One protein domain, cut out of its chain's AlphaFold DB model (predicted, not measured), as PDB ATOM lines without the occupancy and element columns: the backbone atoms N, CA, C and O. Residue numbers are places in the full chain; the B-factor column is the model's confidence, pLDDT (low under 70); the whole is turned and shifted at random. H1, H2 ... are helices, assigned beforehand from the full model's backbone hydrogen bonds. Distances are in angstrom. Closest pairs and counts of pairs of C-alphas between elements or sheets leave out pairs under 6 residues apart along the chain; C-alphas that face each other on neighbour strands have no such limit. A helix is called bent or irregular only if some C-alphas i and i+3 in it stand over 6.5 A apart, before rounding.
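AT A GLANCE: This is residues 138 to 172, 203 to 245, 275 to 295 and 305 to 366 of the 667 residues of an uncharacterized protein of Echinococcus granulosus (UniProt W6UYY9). This is an elongated helical body in which H3, H4 and H5 form a three-helix bundle, while H6 and H8, antiparallel and overlapping only in part, run along one side of it. H2 crosses from H3 to H6, H1 packs on the last residues of H3 and on H8, and short H7 lies at the end near H1 and H2. The printed part has 161 residues with eight named helices, H1 to H8 in chain order, and no named strand: all helix. It is compact, with a radius of gyration of the C-alphas of 15.8 A and spans of 52, 29 and 25 A.

HOW THE PARTS SIT: H1, residues 138 to 151, touches residues 220 to 224 of H3, residues 203 to 224, at a shallow tilt of 29 degrees, opposite ways; the closest C-alphas, of Lys 142 and Leu 223, are 5.4 A apart. H2, residues 153 to 165, touches residues 208 to 216 of H3 at a steep tilt of 57 degrees, closest at the C-alphas of Val 161 and His 209, 6.1 A. H3 and H4, residues 228 to 244, form a helical hairpin at 33 degrees, only just short of steep, with the C-alphas of Phe 218 and Leu 229 closest, 6.0 A. H5, residues 276 to 294, touches H3 at 22 degrees, opposite ways, closest at the C-alphas of Cys 214 and Phe 281, 5.6 A. H4 and H5 touch and run the same way at 28 degrees, closest at the C-alphas of Thr 239 and Val 282, 6.1 A. H6, residues 307 to 326, touches H2 through Ala 320 and Thr 164, the closest C-alphas, 5.3 A. H7, residues 330 to 334, touches H2, closest at the C-alphas of Pro 331 and Val 156, 6.1 A. H8, residues 342 to 361, touches residues 318 to 326 of H6 at 18 degrees, opposite ways, closest at the C-alphas of Asn 353 and Thr 325, 4.9 A. H1 and H5 are apart. Every O i to N i+4 pair is within hydrogen-bond range in H1, H2, H3, H5, H6, H7 and H8, and 10 of 13 are in H4.

IN THESE COORDINATES: H1 begins with C-alpha 138 at (33.326, -3.086, 45.473), and H8 ends with C-alpha 361 at (13.045, -11.984, 43.432). H3 is 31.5 A long, H6 28.3 A, H8 28.0 A, H5 27.3 A and H4 23.7 A. H4 is irregular, with C-alphas 230 and 233 7.3 A apart, and has a kink of 35 degrees near residue 235.

THE WHOLE: The two farthest C-alphas, of Val 245 and Lys 340, are 53.6 A apart. Residues 173 to 202, 246 to 274 and 296 to 304 are not printed, with gaps of 10.1, 25.4 and 11.6 A between the C-alphas across the cuts. Of the links printed whole, none is long. The model's mean pLDDT over the printed part is 72.9, and 47 residues are under 70, among them residues 325 to 344.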
ATOM      1  N   MET A 138      34.408  -2.413  46.205       71.50
ATOM      2  CA  MET A 138      33.326  -3.086  45.473       71.50
ATOM      3  C   MET A 138      32.991  -2.370  44.153       71.50
ATOM      4  O   MET A 138      32.660  -3.011  43.159       71.50
ATOM      5  N   ASP A 139      33.116  -1.043  44.121       75.00
ATOM      6  CA  ASP A 139      32.806  -0.233  42.939       75.00
ATOM      7  C   ASP A 139      33.857  -0.389  41.834       75.00
ATOM      8  O   ASP A 139      33.531  -0.317  40.653       75.00
ATOM      9  N   GLU A 140      35.110  -0.664  42.201       75.38
ATOM     10  CA  GLU A 140      36.150  -1.042  41.246       75.38
ATOM     11  C   GLU A 140      35.887  -2.449  40.678       75.38
ATOM     12  O   GLU A 140      36.011  -2.655  39.472       75.38
ATOM     13  N   ALA A 141      35.410  -3.395  41.500       72.69
ATOM     14  CA  ALA A 141      35.047  -4.738  41.032       72.69
ATOM     15  C   ALA A 141      33.883  -4.703  40.030       72.69
ATOM     16  O   ALA A 141      33.937  -5.369  38.995       72.69
ATOM     17  N   LYS A 142      32.865  -3.876  40.303       79.62
ATOM     18  CA  LYS A 142      31.752  -3.612  39.382       79.62
ATOM     19  C   LYS A 142      32.219  -3.009  38.059       79.62
ATOM     20  O   LYS A 142      31.813  -3.500  37.013       79.62
ATOM     21  N   LYS A 143      33.093  -1.995  38.084       80.25
ATOM     22  CA  LYS A 143      33.632  -1.355  36.867       80.25
ATOM     23  C   LYS A 143      34.467  -2.306  36.019       80.25
ATOM     24  O   LYS A 143      34.335  -2.307  34.798       80.25
ATOM     25  N   GLN A 144      35.307  -3.124  36.650       76.44
ATOM     26  CA  GLN A 144      36.117  -4.121  35.950       76.44
ATOM     27  C   GLN A 144      35.233  -5.193  35.299       76.44
ATOM     28  O   GLN A 144      35.431  -5.512  34.128       76.44
ATOM     29  N   LEU A 145      34.200  -5.665  36.005       79.56
ATOM     30  CA  LEU A 145      33.200  -6.587  35.465       79.56
ATOM     31  C   LEU A 145      32.372  -5.956  34.328       79.56
ATOM     32  O   LEU A 145      32.250  -6.564  33.268       79.56
ATOM     33  N   SER A 146      31.857  -4.737  34.512       83.00
ATOM     34  CA  SER A 146      31.124  -3.962  33.495       83.00
ATOM     35  C   SER A 146      31.968  -3.789  32.224       83.00
ATOM     36  O   SER A 146      31.531  -4.131  31.124       83.00
ATOM     37  N   SER A 147      33.241  -3.400  32.369       80.00
ATOM     38  CA  SER A 147      34.176  -3.282  31.245       80.00
ATOM     39  C   SER A 147      34.459  -4.624  30.559       80.00
ATOM     40  O   SER A 147      34.443  -4.686  29.331       80.00
ATOM     41  N   ALA A 148      34.680  -5.707  31.313       76.00
ATOM     42  CA  ALA A 148      34.942  -7.035  30.752       76.00
ATOM     43  C   ALA A 148      33.722  -7.612  30.011       76.00
ATOM     44  O   ALA A 148      33.865  -8.175  28.922       76.00
ATOM     45  N   LEU A 149      32.516  -7.422  30.556       79.94
ATOM     46  CA  LEU A 149      31.256  -7.757  29.894       79.94
ATOM     47  C   LEU A 149      31.077  -6.944  28.610       79.94
ATOM     48  O   LEU A 149      30.810  -7.526  27.567       79.94
ATOM     49  N   MET A 150      31.281  -5.624  28.642       83.00
ATOM     50  CA  MET A 150      31.141  -4.771  27.456       83.00
ATOM     51  C   MET A 150      32.172  -5.094  26.363       83.00
ATOM     52  O   MET A 150      31.812  -5.139  25.188       83.00
ATOM     53  N   GLN A 151      33.421  -5.404  26.729       80.06
ATOM     54  CA  GLN A 151      34.454  -5.885  25.797       80.06
ATOM     55  C   GLN A 151      34.082  -7.218  25.125       80.06
ATOM     56  O   GLN A 151      34.550  -7.500  24.025       80.06
ATOM     57  N   SER A 152      33.239  -8.030  25.769       77.75
ATOM     58  CA  SER A 152      32.813  -9.349  25.289       77.75
ATOM     59  C   SER A 152      31.316  -9.430  24.946       77.75
ATOM     60  O   SER A 152      30.808 -10.536  24.749       77.75
ATOM     61  N   LYS A 153      30.610  -8.286  24.827       81.44
ATOM     62  CA  LYS A 153      29.132  -8.214  24.773       81.44
ATOM     63  C   LYS A 153      28.525  -9.175  23.754       81.44
ATOM     64  O   LYS A 153      27.629  -9.933  24.103       81.44
ATOM     65  N   THR A 154      29.016  -9.179  22.516       79.56
ATOM     66  CA  THR A 154      28.494 -10.047  21.447       79.56
ATOM     67  C   THR A 154      28.633 -11.530  21.788       79.56
ATOM     68  O   THR A 154      27.663 -12.276  21.675       79.56
ATOM     69  N   SER A 155      29.802 -11.957  22.268       78.44
ATOM     70  CA  SER A 155      30.049 -13.342  22.680       78.44
ATOM     71  C   SER A 155      29.215 -13.740  23.902       78.44
ATOM     72  O   SER A 155      28.666 -14.837  23.931       78.44
ATOM     73  N   VAL A 156      29.093 -12.858  24.900       78.75
ATOM     74  CA  VAL A 156      28.323 -13.117  26.129       78.75
ATOM     75  C   VAL A 156      26.821 -13.170  25.850       78.75
ATOM     76  O   VAL A 156      26.160 -14.087  26.332       78.75
ATOM     77  N   VAL A 157      26.283 -12.246  25.048       82.56
ATOM     78  CA  VAL A 157      24.869 -12.254  24.640       82.56
ATOM     79  C   VAL A 157      24.566 -13.491  23.798       82.56
ATOM     80  O   VAL A 157      23.610 -14.190  24.110       82.56
ATOM     81  N   ASN A 158      25.390 -13.834  22.802       81.75
ATOM     82  CA  ASN A 158      25.157 -15.024  21.976       81.75
ATOM     83  C   ASN A 158      25.202 -16.320  22.807       81.75
ATOM     84  O   ASN A 158      24.296 -17.144  22.699       81.75
ATOM     85  N   TRP A 159      26.178 -16.462  23.708       82.50
ATOM     86  CA  TRP A 159      26.241 -17.583  24.654       82.50
ATOM     87  C   TRP A 159      25.002 -17.643  25.564       82.50
ATOM     88  O   TRP A 159      24.417 -18.707  25.765       82.50
ATOM     89  N   TRP A 160      24.552 -16.500  26.090       83.25
ATOM     90  CA  TRP A 160      23.366 -16.430  26.946       83.25
ATOM     91  C   TRP A 160      22.087 -16.782  26.172       83.25
ATOM     92  O   TRP A 160      21.225 -17.494  26.696       83.25
ATOM     93  N   VAL A 161      21.989 -16.363  24.909       82.00
ATOM     94  CA  VAL A 161      20.927 -16.753  23.974       82.00
ATOM     95  C   VAL A 161      20.931 -18.268  23.765       82.00
ATOM     96  O   VAL A 161      19.902 -18.893  24.003       82.00
ATOM     97  N   GLU A 162      22.064 -18.887  23.431       80.25
ATOM     98  CA  GLU A 162      22.178 -20.345  23.241       80.25
ATOM     99  C   GLU A 162      21.779 -21.142  24.496       80.25
ATOM    100  O   GLU A 162      20.919 -22.028  24.431       80.25
ATOM    101  N   GLN A 163      22.343 -20.800  25.661       75.31
ATOM    102  CA  GLN A 163      22.055 -21.486  26.927       75.31
ATOM    103  C   GLN A 163      20.596 -21.281  27.390       75.31
ATOM    104  O   GLN A 163      19.998 -22.184  27.986       75.31
ATOM    105  N   THR A 164      19.994 -20.120  27.097       73.19
ATOM    106  CA  THR A 164      18.569 -19.870  27.372       73.19
ATOM    107  C   THR A 164      17.688 -20.661  26.415       73.19
ATOM    108  O   THR A 164      16.813 -21.385  26.883       73.19
ATOM    109  N   ILE A 165      17.948 -20.600  25.106       74.06
ATOM    110  CA  ILE A 165      17.185 -21.282  24.049       74.06
ATOM    111  C   ILE A 165      17.200 -22.813  24.214       74.06
ATOM    112  O   ILE A 165      16.210 -23.476  23.889       74.06
ATOM    113  N   GLY A 166      18.279 -23.375  24.771       62.56
ATOM    114  CA  GLY A 166      18.359 -24.784  25.176       62.56
ATOM    115  C   GLY A 166      17.509 -25.159  26.402       62.56
ATOM    116  O   GLY A 166      17.293 -26.341  26.651       62.56
ATOM    117  N   SER A 167      17.005 -24.179  27.164       59.00
ATOM    118  CA  SER A 167      16.164 -24.374  28.359       59.00
ATOM    119  C   SER A 167      14.713 -23.897  28.209       59.00
ATOM    120  O   SER A 167      13.818 -24.470  28.827       59.00
ATOM    121  N   ALA A 168      14.479 -22.812  27.472       60.97
ATOM    122  CA  ALA A 168      13.190 -22.154  27.294       60.97
ATOM    123  C   ALA A 168      13.196 -21.338  25.991       60.97
ATOM    124  O   ALA A 168      14.225 -20.813  25.580       60.97
ATOM    125  N   ARG A 169      12.037 -21.184  25.349       69.50
ATOM    126  CA  ARG A 169      11.872 -20.354  24.146       69.50
ATOM    127  C   ARG A 169      10.572 -19.553  24.226       69.50
ATOM    128  O   ARG A 169       9.620 -20.002  24.862       69.50
ATOM    129  N   LEU A 170      10.509 -18.408  23.548       66.81
ATOM    130  CA  LEU A 170       9.306 -17.574  23.464       66.81
ATOM    131  C   LEU A 170       8.173 -18.301  22.709       66.81
ATOM    132  O   LEU A 170       8.456 -19.207  21.917       66.81
ATOM    133  N   PRO A 171       6.892 -17.930  22.910       59.53
ATOM    134  CA  PRO A 171       5.764 -18.559  22.219       59.53
ATOM    135  C   PRO A 171       5.949 -18.592  20.695       59.53
ATOM    136  O   PRO A 171       6.298 -17.591  20.067       59.53
ATOM    137  N   LYS A 172       5.706 -19.751  20.073       60.34
ATOM    138  CA  LYS A 172       5.804 -19.902  18.614       60.34
ATOM    139  C   LYS A 172       4.531 -19.325  17.969       60.34
ATOM    140  O   LYS A 172       3.458 -19.859  18.249       60.34
ATOM    141  N   SER A 203      12.003 -14.031  12.698       65.62
ATOM    142  CA  SER A 203      11.348 -13.093  13.630       65.62
ATOM    143  C   SER A 203      11.417 -13.531  15.094       65.62
ATOM    144  O   SER A 203      11.562 -12.689  15.980       65.62
ATOM    145  N   ARG A 204      11.320 -14.838  15.369       71.12
ATOM    146  CA  ARG A 204      11.328 -15.374  16.739       71.12
ATOM    147  C   ARG A 204      12.720 -15.304  17.350       71.12
ATOM    148  O   ARG A 204      12.858 -14.820  18.463       71.12
ATOM    149  N   GLU A 205      13.727 -15.762  16.622       73.81
ATOM    150  CA  GLU A 205      15.098 -15.867  17.131       73.81
ATOM    151  C   GLU A 205      15.716 -14.469  17.315       73.81
ATOM    152  O   GLU A 205      16.380 -14.222  18.315       73.81
ATOM    153  N   HIS A 206      15.350 -13.502  16.465       76.69
ATOM    154  CA  HIS A 206      15.636 -12.076  16.670       76.69
ATOM    155  C   HIS A 206      14.902 -11.480  17.892       76.69
ATOM    156  O   HIS A 206      15.480 -10.675  18.610       76.69
ATOM    157  N   ASN A 207      13.659 -11.881  18.200       78.25
ATOM    158  CA  ASN A 207      13.006 -11.484  19.461       78.25
ATOM    159  C   ASN A 207      13.671 -12.114  20.701       78.25
ATOM    160  O   ASN A 207      13.736 -11.464  21.741       78.25
ATOM    161  N   GLU A 208      14.102 -13.375  20.608       81.06
ATOM    162  CA  GLU A 208      14.792 -14.097  21.687       81.06
ATOM    163  C   GLU A 208      16.175 -13.467  21.959       81.06
ATOM    164  O   GLU A 208      16.548 -13.309  23.120       81.06
ATOM    165  N   HIS A 209      16.873 -13.010  20.908       83.06
ATOM    166  CA  HIS A 209      18.132 -12.259  20.987       83.06
ATOM    167  C   HIS A 209      17.950 -10.841  21.552       83.06
ATOM    168  O   HIS A 209      18.504 -10.548  22.610       83.06
ATOM    169  N   ASP A 210      17.098 -10.001  20.947       82.12
ATOM    170  CA  ASP A 210      16.876  -8.607  21.379       82.12
ATOM    171  C   ASP A 210      16.420  -8.502  22.846       82.12
ATOM    172  O   ASP A 210      16.758  -7.549  23.551       82.12
ATOM    173  N   LEU A 211      15.629  -9.472  23.326       84.00
ATOM    174  CA  LEU A 211      15.162  -9.506  24.713       84.00
ATOM    175  C   LEU A 211      16.304  -9.828  25.690       84.00
ATOM    176  O   LEU A 211      16.352  -9.246  26.775       84.00
ATOM    177  N   ILE A 212      17.232 -10.707  25.302       84.75
ATOM    178  CA  ILE A 212      18.420 -11.041  26.099       84.75
ATOM    179  C   ILE A 212      19.472  -9.925  26.015       84.75
ATOM    180  O   ILE A 212      20.104  -9.629  27.026       84.75
ATOM    181  N   GLU A 213      19.598  -9.216  24.887       86.56
ATOM    182  CA  GLU A 213      20.403  -7.989  24.821       86.56
ATOM    183  C   GLU A 213      19.854  -6.906  25.768       86.56
ATOM    184  O   GLU A 213      20.619  -6.327  26.536       86.56
ATOM    185  N   CYS A 214      18.531  -6.697  25.818       83.81
ATOM    186  CA  CYS A 214      17.936  -5.785  26.801       83.81
ATOM    187  C   CYS A 214      18.252  -6.212  28.248       83.81
ATOM    188  O   CYS A 214      18.550  -5.365  29.088       83.81
ATOM    189  N   MET A 215      18.209  -7.516  28.554       84.56
ATOM    190  CA  MET A 215      18.564  -8.051  29.878       84.56
ATOM    191  C   MET A 215      20.053  -7.893  30.215       84.56
ATOM    192  O   MET A 215      20.391  -7.627  31.370       84.56
ATOM    193  N   PHE A 216      20.939  -7.989  29.223       85.50
ATOM    194  CA  PHE A 216      22.352  -7.648  29.368       85.50
ATOM    195  C   PHE A 216      22.533  -6.158  29.684       85.50
ATOM    196  O   PHE A 216      23.237  -5.821  30.633       85.50
ATOM    197  N   ASP A 217      21.835  -5.266  28.976       83.81
ATOM    198  CA  ASP A 217      21.927  -3.823  29.219       83.81
ATOM    199  C   ASP A 217      21.369  -3.422  30.606       83.81
ATOM    200  O   ASP A 217      21.929  -2.538  31.253       83.81
ATOM    201  N   PHE A 218      20.339  -4.109  31.127       83.31
ATOM    202  CA  PHE A 218      19.910  -3.981  32.536       83.31
ATOM    203  C   PHE A 218      21.004  -4.403  33.530       83.31
ATOM    204  O   PHE A 218      21.171  -3.772  34.577       83.31
ATOM    205  N   LEU A 219      21.744  -5.478  33.237       84.31
ATOM    206  CA  LEU A 219      22.824  -5.962  34.099       84.31
ATOM    207  C   LEU A 219      24.013  -4.984  34.111       84.31
ATOM    208  O   LEU A 219      24.569  -4.742  35.181       84.31
ATOM    209  N   ILE A 220      24.354  -4.376  32.968       84.69
ATOM    210  CA  ILE A 220      25.373  -3.316  32.883       84.69
ATOM    211  C   ILE A 220      24.940  -2.064  33.656       84.69
ATOM    212  O   ILE A 220      25.689  -1.608  34.517       84.69
ATOM    213  N   ASP A 221      23.722  -1.554  33.441       82.75
ATOM    214  CA  ASP A 221      23.203  -0.386  34.175       82.75
ATOM    215  C   ASP A 221      23.225  -0.622  35.700       82.75
ATOM    216  O   ASP A 221      23.680   0.233  36.459       82.75
ATOM    217  N   THR A 222      22.865  -1.829  36.155       82.31
ATOM    218  CA  THR A 222      22.914  -2.198  37.584       82.31
ATOM    219  C   THR A 222      24.348  -2.291  38.138       82.31
ATOM    220  O   THR A 222      24.579  -1.984  39.312       82.31
ATOM    221  N   LEU A 223      25.330  -2.704  37.325       80.75
ATOM    222  CA  LEU A 223      26.748  -2.697  37.708       80.75
ATOM    223  C   LEU A 223      27.295  -1.270  37.812       80.75
ATOM    224  O   LEU A 223      27.976  -0.954  38.788       80.75
ATOM    225  N   ASP A 224      26.952  -0.408  36.857       82.56
ATOM    226  CA  ASP A 224      27.376   0.996  36.826       82.56
ATOM    227  C   ASP A 224      26.660   1.856  37.894       82.56
ATOM    228  O   ASP A 224      27.130   2.942  38.240       82.56
ATOM    229  N   GLY A 225      25.581   1.334  38.494       75.12
ATOM    230  CA  GLY A 225      24.926   1.876  39.692       75.12
ATOM    231  C   GLY A 225      23.525   2.454  39.474       75.12
ATOM    232  O   GLY A 225      23.036   3.173  40.346       75.12
ATOM    233  N   GLY A 226      22.896   2.170  38.334       76.75
ATOM    234  CA  GLY A 226      21.522   2.545  38.020       76.75
ATOM    235  C   GLY A 226      20.463   1.644  38.669       76.75
ATOM    236  O   GLY A 226      20.714   0.505  39.065       76.75
ATOM    237  N   ASP A 227      19.247   2.183  38.776       74.81
ATOM    238  CA  ASP A 227      18.088   1.534  39.401       74.81
ATOM    239  C   ASP A 227      17.179   0.796  38.398       74.81
ATOM    240  O   ASP A 227      16.102   0.325  38.776       74.81
ATOM    241  N   SER A 228      17.573   0.678  37.121       77.25
ATOM    242  CA  SER A 228      16.698   0.178  36.044       77.25
ATOM    243  C   SER A 228      16.118  -1.213  36.308       77.25
ATOM    244  O   SER A 228      14.964  -1.487  35.969       77.25
ATOM    245  N   LEU A 229      16.864  -2.083  36.993       78.00
ATOM    246  CA  LEU A 229      16.386  -3.405  37.389       78.00
ATOM    247  C   LEU A 229      15.134  -3.323  38.276       78.00
ATOM    248  O   LEU A 229      14.181  -4.065  38.049       78.00
ATOM    249  N   GLN A 230      15.073  -2.350  39.198       75.06
ATOM    250  CA  GLN A 230      13.901  -2.116  40.053       75.06
ATOM    251  C   GLN A 230      12.648  -1.751  39.233       75.06
ATOM    252  O   GLN A 230      11.515  -1.990  39.666       75.06
ATOM    253  N   SER A 231      12.827  -1.210  38.023       77.44
ATOM    254  CA  SER A 231      11.738  -0.946  37.082       77.44
ATOM    255  C   SER A 231      11.206  -2.206  36.387       77.44
ATOM    256  O   SER A 231      10.066  -2.165  35.932       77.44
ATOM    257  N   LEU A 232      11.949  -3.316  36.299       77.88
ATOM    258  CA  LEU A 232      11.666  -4.461  35.409       77.88
ATOM    259  C   LEU A 232      10.208  -4.965  35.489       77.88
ATOM    260  O   LEU A 232       9.492  -5.028  34.489       77.88
ATOM    261  N   ASN A 233       9.731  -5.241  36.702       76.75
ATOM    262  CA  ASN A 233       8.363  -5.688  37.007       76.75
ATOM    263  C   ASN A 233       7.298  -4.611  36.699       76.75
ATOM    264  O   ASN A 233       6.228  -4.914  36.164       76.75
ATOM    265  N   ARG A 234       7.609  -3.335  36.972       78.69
ATOM    266  CA  ARG A 234       6.764  -2.175  36.639       78.69
ATOM    267  C   ARG A 234       6.637  -1.999  35.122       78.69
ATOM    268  O   ARG A 234       5.527  -1.791  34.635       78.69
ATOM    269  N   LEU A 235       7.738  -2.129  34.381       79.12
ATOM    270  CA  LEU A 235       7.789  -2.058  32.917       79.12
ATOM    271  C   LEU A 235       7.026  -3.219  32.284       79.12
ATOM    272  O   LEU A 235       6.200  -2.992  31.404       79.12
ATOM    273  N   LEU A 236       7.232  -4.443  32.772       77.81
ATOM    274  CA  LEU A 236       6.538  -5.637  32.296       77.81
ATOM    275  C   LEU A 236       5.016  -5.502  32.475       77.81
ATOM    276  O   LEU A 236       4.269  -5.594  31.500       77.81
ATOM    277  N   LYS A 237       4.549  -5.172  33.689       76.19
ATOM    278  CA  LYS A 237       3.116  -4.953  33.974       76.19
ATOM    279  C   LYS A 237       2.532  -3.764  33.203       76.19
ATOM    280  O   LYS A 237       1.403  -3.854  32.723       76.19
ATOM    281  N   SER A 238       3.287  -2.675  33.031       72.88
ATOM    282  CA  SER A 238       2.874  -1.533  32.203       72.88
ATOM    283  C   SER A 238       2.729  -1.927  30.728       72.88
ATOM    284  O   SER A 238       1.706  -1.638  30.113       72.88
ATOM    285  N   THR A 239       3.692  -2.664  30.174       71.12
ATOM    286  CA  THR A 239       3.689  -3.075  28.761       71.12
ATOM    287  C   THR A 239       2.565  -4.066  28.465       71.12
ATOM    288  O   THR A 239       1.853  -3.899  27.478       71.12
ATOM    289  N   ILE A 240       2.315  -5.032  29.358       72.12
ATOM    290  CA  ILE A 240       1.160  -5.944  29.270       72.12
ATOM    291  C   ILE A 240      -0.163  -5.158  29.301       72.12
ATOM    292  O   ILE A 240      -1.052  -5.403  28.482       72.12
ATOM    293  N   ARG A 241      -0.294  -4.164  30.194       68.62
ATOM    294  CA  ARG A 241      -1.484  -3.297  30.270       68.62
ATOM    295  C   ARG A 241      -1.674  -2.459  28.999       68.62
ATOM    296  O   ARG A 241      -2.795  -2.311  28.525       68.62
ATOM    297  N   ASN A 242      -0.589  -1.959  28.417       66.38
ATOM    298  CA  ASN A 242      -0.631  -1.149  27.199       66.38
ATOM    299  C   ASN A 242      -0.883  -1.992  25.932       66.38
ATOM    300  O   ASN A 242      -1.490  -1.497  24.989       66.38
ATOM    301  N   ALA A 243      -0.467  -3.264  25.906       58.91
ATOM    302  CA  ALA A 243      -0.727  -4.190  24.799       58.91
ATOM    303  C   ALA A 243      -2.151  -4.787  24.824       58.91
ATOM    304  O   ALA A 243      -2.696  -5.133  23.769       58.91
ATOM    305  N   THR A 244      -2.755  -4.914  26.012       59.03
ATOM    306  CA  THR A 244      -4.129  -5.422  26.202       59.03
ATOM    307  C   THR A 244      -5.198  -4.362  25.915       59.03
ATOM    308  O   THR A 244      -6.179  -4.671  25.235       59.03
ATOM    309  N   VAL A 245      -5.007  -3.107  26.346       53.28
ATOM    310  CA  VAL A 245      -5.935  -2.002  26.033       53.28
ATOM    311  C   VAL A 245      -5.981  -1.739  24.524       53.28
ATOM    312  O   VAL A 245      -4.958  -1.588  23.859       53.28
ATOM    313  N   PRO A 275      16.897   5.326  31.910       63.09
ATOM    314  CA  PRO A 275      17.975   4.772  31.097       63.09
ATOM    315  C   PRO A 275      17.439   4.058  29.844       63.09
ATOM    316  O   PRO A 275      16.300   3.589  29.795       63.09
ATOM    317  N   VAL A 276      18.273   3.993  28.801       72.88
ATOM    318  CA  VAL A 276      17.867   3.585  27.439       72.88
ATOM    319  C   VAL A 276      17.348   2.140  27.386       72.88
ATOM    320  O   VAL A 276      16.411   1.862  26.634       72.88
ATOM    321  N   CYS A 277      17.889   1.257  28.232       73.69
ATOM    322  CA  CYS A 277      17.478  -0.143  28.372       73.69
ATOM    323  C   CYS A 277      15.994  -0.315  28.751       73.69
ATOM    324  O   CYS A 277      15.341  -1.241  28.271       73.69
ATOM    325  N   GLU A 278      15.409   0.600  29.538       76.94
ATOM    326  CA  GLU A 278      13.981   0.525  29.876       76.94
ATOM    327  C   GLU A 278      13.096   0.764  28.641       76.94
ATOM    328  O   GLU A 278      12.052   0.126  28.486       76.94
ATOM    329  N   PHE A 279      13.514   1.654  27.733       74.94
ATOM    330  CA  PHE A 279      12.757   1.973  26.522       74.94
ATOM    331  C   PHE A 279      12.866   0.867  25.464       74.94
ATOM    332  O   PHE A 279      11.852   0.489  24.868       74.94
ATOM    333  N   THR A 280      14.066   0.312  25.247       77.44
ATOM    334  CA  THR A 280      14.264  -0.810  24.313       77.44
ATOM    335  C   THR A 280      13.507  -2.053  24.778       77.44
ATOM    336  O   THR A 280      12.770  -2.637  23.986       77.44
ATOM    337  N   PHE A 281      13.559  -2.386  26.070       81.69
ATOM    338  CA  PHE A 281      12.815  -3.505  26.659       81.69
ATOM    339  C   PHE A 281      11.295  -3.387  26.464       81.69
ATOM    340  O   PHE A 281      10.646  -4.334  26.009       81.69
ATOM    341  N   VAL A 282      10.715  -2.209  26.733       78.94
ATOM    342  CA  VAL A 282       9.283  -1.941  26.494       78.94
ATOM    343  C   VAL A 282       8.934  -2.068  25.007       78.94
ATOM    344  O   VAL A 282       7.881  -2.620  24.672       78.94
ATOM    345  N   ALA A 283       9.805  -1.611  24.103       75.44
ATOM    346  CA  ALA A 283       9.600  -1.737  22.661       75.44
ATOM    347  C   ALA A 283       9.665  -3.200  22.183       75.44
ATOM    348  O   ALA A 283       8.779  -3.635  21.443       75.44
ATOM    349  N   VAL A 284      10.650  -3.982  22.642       78.81
ATOM    350  CA  VAL A 284      10.817  -5.407  22.304       78.81
ATOM    351  C   VAL A 284       9.645  -6.238  22.830       78.81
ATOM    352  O   VAL A 284       9.039  -6.986  22.064       78.81
ATOM    353  N   ILE A 285       9.229  -6.053  24.089       79.94
ATOM    354  CA  ILE A 285       8.052  -6.752  24.631       79.94
ATOM    355  C   ILE A 285       6.768  -6.332  23.908       79.94
ATOM    356  O   ILE A 285       5.944  -7.190  23.582       79.94
ATOM    357  N   SER A 286       6.604  -5.047  23.573       75.19
ATOM    358  CA  SER A 286       5.472  -4.594  22.751       75.19
ATOM    359  C   SER A 286       5.460  -5.277  21.380       75.19
ATOM    360  O   SER A 286       4.404  -5.729  20.938       75.19
ATOM    361  N   ARG A 287       6.626  -5.408  20.727       75.62
ATOM    362  CA  ARG A 287       6.793  -6.094  19.435       75.62
ATOM    363  C   ARG A 287       6.417  -7.574  19.532       75.62
ATOM    364  O   ARG A 287       5.636  -8.049  18.711       75.62
ATOM    365  N   ILE A 288       6.900  -8.278  20.560       75.38
ATOM    366  CA  ILE A 288       6.576  -9.688  20.826       75.38
ATOM    367  C   ILE A 288       5.064  -9.863  21.033       75.38
ATOM    368  O   ILE A 288       4.436 -10.661  20.336       75.38
ATOM    369  N   LEU A 289       4.452  -9.093  21.940       72.94
ATOM    370  CA  LEU A 289       3.021  -9.205  22.247       72.94
ATOM    371  C   LEU A 289       2.138  -8.855  21.034       72.94
ATOM    372  O   LEU A 289       1.131  -9.524  20.800       72.94
ATOM    373  N   GLN A 290       2.521  -7.864  20.223       70.12
ATOM    374  CA  GLN A 290       1.817  -7.530  18.980       70.12
ATOM    375  C   GLN A 290       1.933  -8.637  17.923       70.12
ATOM    376  O   GLN A 290       0.930  -8.972  17.295       70.12
ATOM    377  N   GLN A 291       3.109  -9.253  17.751       69.94
ATOM    378  CA  GLN A 291       3.285 -10.371  16.817       69.94
ATOM    379  C   GLN A 291       2.428 -11.585  17.203       69.94
ATOM    380  O   GLN A 291       1.747 -12.136  16.342       69.94
ATOM    381  N   GLN A 292       2.375 -11.952  18.491       67.25
ATOM    382  CA  GLN A 292       1.501 -13.039  18.961       67.25
ATOM    383  C   GLN A 292       0.019 -12.725  18.707       67.25
ATOM    384  O   GLN A 292      -0.723 -13.578  18.213       67.25
ATOM    385  N   ARG A 293      -0.401 -11.479  18.977       62.41
ATOM    386  CA  ARG A 293      -1.774 -10.997  18.758       62.41
ATOM    387  C   ARG A 293      -2.205 -11.064  17.289       62.41
ATOM    388  O   ARG A 293      -3.364 -11.368  17.030       62.41
ATOM    389  N   LEU A 294      -1.298 -10.824  16.341       57.06
ATOM    390  CA  LEU A 294      -1.582 -10.916  14.899       57.06
ATOM    391  C   LEU A 294      -1.778 -12.357  14.396       57.06
ATOM    392  O   LEU A 294      -2.371 -12.544  13.339       57.06
ATOM    393  N   THR A 295      -1.336 -13.374  15.147       52.22
ATOM    394  CA  THR A 295      -1.620 -14.793  14.847       52.22
ATOM    395  C   THR A 295      -2.902 -15.343  15.480       52.22
ATOM    396  O   THR A 295      -3.234 -16.507  15.256       52.22
ATOM    397  N   PHE A 305      -5.818 -11.485  26.161       52.28
ATOM    398  CA  PHE A 305      -4.555 -12.115  25.768       52.28
ATOM    399  C   PHE A 305      -4.538 -13.524  26.383       52.28
ATOM    400  O   PHE A 305      -4.901 -13.643  27.555       52.28
ATOM    401  N   PRO A 306      -4.112 -14.576  25.660       58.38
ATOM    402  CA  PRO A 306      -3.971 -15.893  26.264       58.38
ATOM    403  C   PRO A 306      -2.963 -15.794  27.406       58.38
ATOM    404  O   PRO A 306      -1.810 -15.428  27.174       58.38
ATOM    405  N   GLU A 307      -3.387 -16.102  28.631       59.56
ATOM    406  CA  GLU A 307      -2.549 -15.933  29.824       59.56
ATOM    407  C   GLU A 307      -1.225 -16.702  29.681       59.56
ATOM    408  O   GLU A 307      -0.152 -16.171  29.956       59.56
ATOM    409  N   ASN A 308      -1.303 -17.885  29.063       65.06
ATOM    410  CA  ASN A 308      -0.197 -18.723  28.602       65.06
ATOM    411  C   ASN A 308       0.921 -17.955  27.863       65.06
ATOM    412  O   ASN A 308       2.090 -18.277  28.043       65.06
ATOM    413  N   VAL A 309       0.604 -16.952  27.033       67.94
ATOM    414  CA  VAL A 309       1.607 -16.162  26.282       67.94
ATOM    415  C   VAL A 309       2.377 -15.228  27.214       67.94
ATOM    416  O   VAL A 309       3.589 -15.069  27.071       67.94
ATOM    417  N   ILE A 310       1.688 -14.633  28.191       70.75
ATOM    418  CA  ILE A 310       2.299 -13.768  29.205       70.75
ATOM    419  C   ILE A 310       3.127 -14.620  30.173       70.75
ATOM    420  O   ILE A 310       4.281 -14.289  30.433       70.75
ATOM    421  N   GLN A 311       2.587 -15.752  30.633       70.12
ATOM    422  CA  GLN A 311       3.297 -16.712  31.482       70.12
ATOM    423  C   GLN A 311       4.555 -17.273  30.788       70.12
ATOM    424  O   GLN A 311       5.599 -17.367  31.424       70.12
ATOM    425  N   GLN A 312       4.510 -17.577  29.483       70.56
ATOM    426  CA  GLN A 312       5.693 -18.022  28.726       70.56
ATOM    427  C   GLN A 312       6.745 -16.917  28.548       70.56
ATOM    428  O   GLN A 312       7.936 -17.208  28.610       70.56
ATOM    429  N   LEU A 313       6.337 -15.655  28.367       77.12
ATOM    430  CA  LEU A 313       7.268 -14.520  28.338       77.12
ATOM    431  C   LEU A 313       7.936 -14.299  29.707       77.12
ATOM    432  O   LEU A 313       9.149 -14.116  29.769       77.12
ATOM    433  N   VAL A 314       7.161 -14.360  30.797       75.44
ATOM    434  CA  VAL A 314       7.668 -14.290  32.180       75.44
ATOM    435  C   VAL A 314       8.669 -15.421  32.434       75.44
ATOM    436  O   VAL A 314       9.810 -15.147  32.794       75.44
ATOM    437  N   ALA A 315       8.289 -16.670  32.150       72.75
ATOM    438  CA  ALA A 315       9.139 -17.841  32.353       72.75
ATOM    439  C   ALA A 315      10.421 -17.820  31.496       72.75
ATOM    440  O   ALA A 315      11.458 -18.308  31.941       72.75
ATOM    441  N   PHE A 316      10.386 -17.237  30.290       80.19
ATOM    442  CA  PHE A 316      11.588 -17.029  29.475       80.19
ATOM    443  C   PHE A 316      12.557 -16.040  30.143       80.19
ATOM    444  O   PHE A 316      13.741 -16.346  30.269       80.19
ATOM    445  N   ILE A 317      12.057 -14.899  30.631       81.69
ATOM    446  CA  ILE A 317      12.865 -13.879  31.328       81.69
ATOM    447  C   ILE A 317      13.431 -14.441  32.646       81.69
ATOM    448  O   ILE A 317      14.628 -14.321  32.906       81.69
ATOM    449  N   GLU A 318      12.608 -15.112  33.458       80.00
ATOM    450  CA  GLU A 318      13.046 -15.793  34.686       80.00
ATOM    451  C   GLU A 318      14.125 -16.848  34.399       80.00
ATOM    452  O   GLU A 318      15.137 -16.921  35.104       80.00
ATOM    453  N   ARG A 319      13.948 -17.656  33.341       76.75
ATOM    454  CA  ARG A 319      14.912 -18.700  32.981       76.75
ATOM    455  C   ARG A 319      16.216 -18.128  32.432       76.75
ATOM    456  O   ARG A 319      17.269 -18.673  32.756       76.75
ATOM    457  N   ALA A 320      16.161 -17.044  31.662       81.06
ATOM    458  CA  ALA A 320      17.346 -16.343  31.190       81.06
ATOM    459  C   ALA A 320      18.177 -15.816  32.374       81.06
ATOM    460  O   ALA A 320      19.364 -16.135  32.459       81.06
ATOM    461  N   TRP A 321      17.572 -15.125  33.350       82.12
ATOM    462  CA  TRP A 321      18.289 -14.723  34.570       82.12
ATOM    463  C   TRP A 321      18.882 -15.932  35.313       82.12
ATOM    464  O   TRP A 321      20.059 -15.915  35.659       82.12
ATOM    465  N   TYR A 322      18.116 -17.016  35.481       79.44
ATOM    466  CA  TYR A 322      18.568 -18.232  36.171       79.44
ATOM    467  C   TYR A 322      19.793 -18.908  35.521       79.44
ATOM    468  O   TYR A 322      20.630 -19.465  36.233       79.44
ATOM    469  N   VAL A 323      19.912 -18.869  34.189       77.75
ATOM    470  CA  VAL A 323      21.079 -19.394  33.454       77.75
ATOM    471  C   VAL A 323      22.354 -18.646  33.856       77.75
ATOM    472  O   VAL A 323      23.337 -19.279  34.242       77.75
ATOM    473  N   VAL A 324      22.307 -17.312  33.855       77.38
ATOM    474  CA  VAL A 324      23.433 -16.448  34.249       77.38
ATOM    475  C   VAL A 324      23.749 -16.546  35.751       77.38
ATOM    476  O   VAL A 324      24.917 -16.493  36.122       77.38
ATOM    477  N   THR A 325      22.763 -16.827  36.614       69.12
ATOM    478  CA  THR A 325      22.994 -17.120  38.048       69.12
ATOM    479  C   THR A 325      23.725 -18.454  38.301       69.12
ATOM    480  O   THR A 325      24.238 -18.696  39.394       69.12
ATOM    481  N   ARG A 326      23.731 -19.381  37.331       64.94
ATOM    482  CA  ARG A 326      24.303 -20.736  37.491       64.94
ATOM    483  C   ARG A 326      25.690 -20.904  36.877       64.94
ATOM    484  O   ARG A 326      26.400 -21.823  37.283       64.94
ATOM    485  N   ARG A 327      26.069 -20.078  35.899       64.69
ATOM    486  CA  ARG A 327      27.348 -20.164  35.178       64.69
ATOM    487  C   ARG A 327      27.845 -18.765  34.826       64.69
ATOM    488  O   ARG A 327      27.116 -18.000  34.201       64.69
ATOM    489  N   LEU A 328      29.104 -18.467  35.155       65.50
ATOM    490  CA  LEU A 328      29.808 -17.328  34.559       65.50
ATOM    491  C   LEU A 328      29.844 -17.526  33.029       65.50
ATOM    492  O   LEU A 328      30.144 -18.647  32.606       65.50
ATOM    493  N   PRO A 329      29.583 -16.491  32.209       68.38
ATOM    494  CA  PRO A 329      29.691 -16.601  30.761       68.38
ATOM    495  C   PRO A 329      31.049 -17.149  30.330       68.38
ATOM    496  O   PRO A 329      32.100 -16.627  30.713       68.38
ATOM    497  N   GLU A 330      31.032 -18.191  29.506       62.28
ATOM    498  CA  GLU A 330      32.246 -18.882  29.062       62.28
ATOM    499  C   GLU A 330      33.237 -17.959  28.318       62.28
ATOM    500  O   GLU A 330      34.432 -18.062  28.590       62.28
ATOM    501  N   PRO A 331      32.805 -16.934  27.545       57.88
ATOM    502  CA  PRO A 331      33.712 -15.908  27.019       57.88
ATOM    503  C   PRO A 331      34.527 -15.138  28.078       57.88
ATOM    504  O   PRO A 331      35.622 -14.674  27.768       57.88
ATOM    505  N   LEU A 332      34.047 -15.012  29.323       59.47
ATOM    506  CA  LEU A 332      34.804 -14.405  30.433       59.47
ATOM    507  C   LEU A 332      35.708 -15.418  31.149       59.47
ATOM    508  O   LEU A 332      36.801 -15.064  31.598       59.47
ATOM    509  N   ARG A 333      35.263 -16.679  31.245       58.91
ATOM    510  CA  ARG A 333      36.039 -17.790  31.819       58.91
ATOM    511  C   ARG A 333      37.255 -18.129  30.953       58.91
ATOM    512  O   ARG A 333      38.341 -18.354  31.484       58.91
ATOM    513  N   ASP A 334      37.077 -18.108  29.635       54.19
ATOM    514  CA  ASP A 334      38.040 -18.640  28.670       54.19
ATOM    515  C   ASP A 334      38.780 -17.524  27.898       54.19
ATOM    516  O   ASP A 334      39.881 -17.737  27.396       54.19
ATOM    517  N   GLY A 335      38.246 -16.293  27.892       50.62
ATOM    518  CA  GLY A 335      38.795 -15.110  27.205       50.62
ATOM    519  C   GLY A 335      39.945 -14.358  27.904       50.62
ATOM    520  O   GLY A 335      40.287 -13.251  27.495       50.62
ATOM    521  N   GLY A 336      40.567 -14.926  28.943       54.09
ATOM    522  CA  GLY A 336      41.944 -14.557  29.327       54.09
ATOM    523  C   GLY A 336      42.186 -13.499  30.422       54.09
ATOM    524  O   GLY A 336      43.357 -13.206  30.687       54.09
ATOM    525  N   GLN A 337      41.159 -12.967  31.105       52.03
ATOM    526  CA  GLN A 337      41.358 -12.162  32.334       52.03
ATOM    527  C   GLN A 337      41.143 -12.980  33.623       52.03
ATOM    528  O   GLN A 337      42.090 -13.145  34.396       52.03
ATOM    529  N   CYS A 338      39.960 -13.577  33.831       50.47
ATOM    530  CA  CYS A 338      39.624 -14.317  35.060       50.47
ATOM    531  C   CYS A 338      40.608 -15.449  35.409       50.47
ATOM    532  O   CYS A 338      40.931 -15.641  36.582       50.47
ATOM    533  N   GLN A 339      41.128 -16.167  34.407       51.66
ATOM    534  CA  GLN A 339      42.035 -17.311  34.600       51.66
ATOM    535  C   GLN A 339      43.300 -16.970  35.402       51.66
ATOM    536  O   GLN A 339      43.829 -17.814  36.122       51.66
ATOM    537  N   LYS A 340      43.784 -15.724  35.306       54.31
ATOM    538  CA  LYS A 340      45.003 -15.274  35.997       54.31
ATOM    539  C   LYS A 340      44.755 -14.916  37.466       54.31
ATOM    540  O   LYS A 340      45.712 -14.820  38.230       54.31
ATOM    541  N   LYS A 341      43.494 -14.724  37.873       64.56
ATOM    542  CA  LYS A 341      43.097 -14.275  39.216       64.56
ATOM    543  C   LYS A 341      41.741 -14.881  39.638       64.56
ATOM    544  O   LYS A 341      40.700 -14.232  39.516       64.56
ATOM    545  N   PRO A 342      41.723 -16.095  40.220       59.06
ATOM    546  CA  PRO A 342      40.473 -16.768  40.601       59.06
ATOM    547  C   PRO A 342      39.652 -16.013  41.665       59.06
ATOM    548  O   PRO A 342      38.441 -16.195  41.746       59.06
ATOM    549  N   HIS A 343      40.272 -15.126  42.450       63.53
ATOM    550  CA  HIS A 343      39.568 -14.274  43.414       63.53
ATOM    551  C   HIS A 343      38.715 -13.180  42.742       63.53
ATOM    552  O   HIS A 343      37.634 -12.861  43.239       63.53
ATOM    553  N   GLU A 344      39.140 -12.642  41.594       68.56
ATOM    554  CA  GLU A 344      38.320 -11.701  40.815       68.56
ATOM    555  C   GLU A 344      37.152 -12.449  40.164       68.56
ATOM    556  O   GLU A 344      36.013 -12.010  40.275       68.56
ATOM    557  N   MET A 345      37.401 -13.651  39.627       70.06
ATOM    558  CA  MET A 345      36.360 -14.536  39.087       70.06
ATOM    559  C   MET A 345      35.252 -14.848  40.114       70.06
ATOM    560  O   MET A 345      34.072 -14.700  39.804       70.06
ATOM    561  N   LEU A 346      35.606 -15.215  41.351       70.25
ATOM    562  CA  LEU A 346      34.637 -15.442  42.439       70.25
ATOM    563  C   LEU A 346      33.873 -14.163  42.832       70.25
ATOM    564  O   LEU A 346      32.681 -14.213  43.151       70.25
ATOM    565  N   THR A 347      34.529 -13.002  42.768       75.25
ATOM    566  CA  THR A 347      33.889 -11.700  43.022       75.25
ATOM    567  C   THR A 347      32.895 -11.351  41.907       75.25
ATOM    568  O   THR A 347      31.803 -10.859  42.175       75.25
ATOM    569  N   TRP A 348      33.221 -11.663  40.652       78.62
ATOM    570  CA  TRP A 348      32.339 -11.427  39.509       78.62
ATOM    571  C   TRP A 348      31.133 -12.373  39.511       78.62
ATOM    572  O   TRP A 348      30.015 -11.929  39.268       78.62
ATOM    573  N   ILE A 349      31.327 -13.646  39.878       75.62
ATOM    574  CA  ILE A 349      30.231 -14.609  40.077       75.62
ATOM    575  C   ILE A 349      29.277 -14.133  41.182       75.62
ATOM    576  O   ILE A 349      28.064 -14.151  40.992       75.62
ATOM    577  N   THR A 350      29.789 -13.661  42.324       80.12
ATOM    578  CA  THR A 350      28.914 -13.177  43.411       80.12
ATOM    579  C   THR A 350      28.185 -11.876  43.052       80.12
ATOM    580  O   THR A 350      27.003 -11.760  43.375       80.12
ATOM    581  N   LEU A 351      28.814 -10.950  42.315       80.69
ATOM    582  CA  LEU A 351      28.156  -9.749  41.770       80.69
ATOM    583  C   LEU A 351      27.026 -10.086  40.785       80.69
ATOM    584  O   LEU A 351      25.917  -9.571  40.923       80.69
ATOM    585  N   ILE A 352      27.285 -10.971  39.818       82.25
ATOM    586  CA  ILE A 352      26.277 -11.432  38.850       82.25
ATOM    587  C   ILE A 352      25.111 -12.117  39.573       82.25
ATOM    588  O   ILE A 352      23.952 -11.825  39.281       82.25
ATOM    589  N   ASN A 353      25.400 -12.977  40.552       80.81
ATOM    590  CA  ASN A 353      24.378 -13.732  41.275       80.81
ATOM    591  C   ASN A 353      23.513 -12.850  42.191       80.81
ATOM    592  O   ASN A 353      22.321 -13.120  42.335       80.81
ATOM    593  N   ASP A 354      24.073 -11.792  42.782       81.25
ATOM    594  CA  ASP A 354      23.320 -10.789  43.548       81.25
ATOM    595  C   ASP A 354      22.386  -9.966  42.637       81.25
ATOM    596  O   ASP A 354      21.207  -9.792  42.952       81.25
ATOM    597  N   ILE A 355      22.865  -9.533  41.465       81.38
ATOM    598  CA  ILE A 355      22.065  -8.789  40.475       81.38
ATOM    599  C   ILE A 355      20.955  -9.669  39.881       81.38
ATOM    600  O   ILE A 355      19.781  -9.304  39.940       81.38
ATOM    601  N   ALA A 356      21.284 -10.856  39.368       80.25
ATOM    602  CA  ALA A 356      20.297 -11.777  38.804       80.25
ATOM    603  C   ALA A 356      19.330 -12.319  39.876       80.25
ATOM    604  O   ALA A 356      18.142 -12.496  39.610       80.25
ATOM    605  N   GLY A 357      19.798 -12.508  41.116       77.75
ATOM    606  CA  GLY A 357      18.950 -12.833  42.265       77.75
ATOM    607  C   GLY A 357      17.916 -11.743  42.553       77.75
ATOM    608  O   GLY A 357      16.732 -12.050  42.692       77.75
ATOM    609  N   LYS A 358      18.330 -10.467  42.554       79.69
ATOM    610  CA  LYS A 358      17.423  -9.312  42.670       79.69
ATOM    611  C   LYS A 358      16.441  -9.229  41.505       79.69
ATOM    612  O   LYS A 358      15.272  -8.948  41.748       79.69
ATOM    613  N   ALA A 359      16.874  -9.518  40.278       77.44
ATOM    614  CA  ALA A 359      15.996  -9.554  39.108       77.44
ATOM    615  C   ALA A 359      14.878 -10.603  39.264       77.44
ATOM    616  O   ALA A 359      13.706 -10.302  39.046       77.44
ATOM    617  N   ILE A 360      15.237 -11.818  39.698       79.31
ATOM    618  CA  ILE A 360      14.303 -12.936  39.902       79.31
ATOM    619  C   ILE A 360      13.362 -12.663  41.082       79.31
ATOM    620  O   ILE A 360      12.149 -12.757  40.921       79.31
ATOM    621  N   ASP A 361      13.880 -12.272  42.254       76.69
ATOM    622  CA  ASP A 361      13.045 -11.984  43.432       76.69
ATOM    623  C   ASP A 361      12.134 -10.739  43.214       76.69
ATOM    624  O   ASP A 361      11.173 -10.538  43.962       76.69
ATOM    625  N   GLN A 362      12.369  -9.931  42.167       73.00
ATOM    626  CA  GLN A 362      11.502  -8.821  41.741       73.00
ATOM    627  C   GLN A 362      10.422  -9.190  40.711       73.00
ATOM    628  O   GLN A 362       9.535  -8.357  40.509       73.00
ATOM    629  N   LEU A 363      10.448 -10.375  40.080       71.69
ATOM    630  CA  LEU A 363       9.472 -10.847  39.079       71.69
ATOM    631  C   LEU A 363       8.317 -11.630  39.754       71.69
ATOM    632  O   LEU A 363       8.502 -12.780  40.138       71.69
ATOM    633  N   PRO A 364       7.107 -11.051  39.934       60.50
ATOM    634  CA  PRO A 364       6.069 -11.625  40.786       60.50
ATOM    635  C   PRO A 364       4.742 -11.693  40.016       60.50
ATOM    636  O   PRO A 364       3.915 -10.766  40.085       60.50
ATOM    637  N   LEU A 365       4.594 -12.747  39.209       49.12
ATOM    638  CA  LEU A 365       3.397 -13.020  38.401       49.12
ATOM    639  C   LEU A 365       2.989 -14.501  38.319       49.12
ATOM    640  O   LEU A 365       1.913 -14.770  37.796       49.12
ATOM    641  N   GLN A 366       3.774 -15.441  38.854       39.62
ATOM    642  CA  GLN A 366       3.332 -16.826  39.038       39.62
ATOM    643  C   GLN A 366       3.116 -17.111  40.531       39.62
ATOM    644  O   GLN A 366       3.945 -16.742  41.368       39.62
TER     645      GLN A 366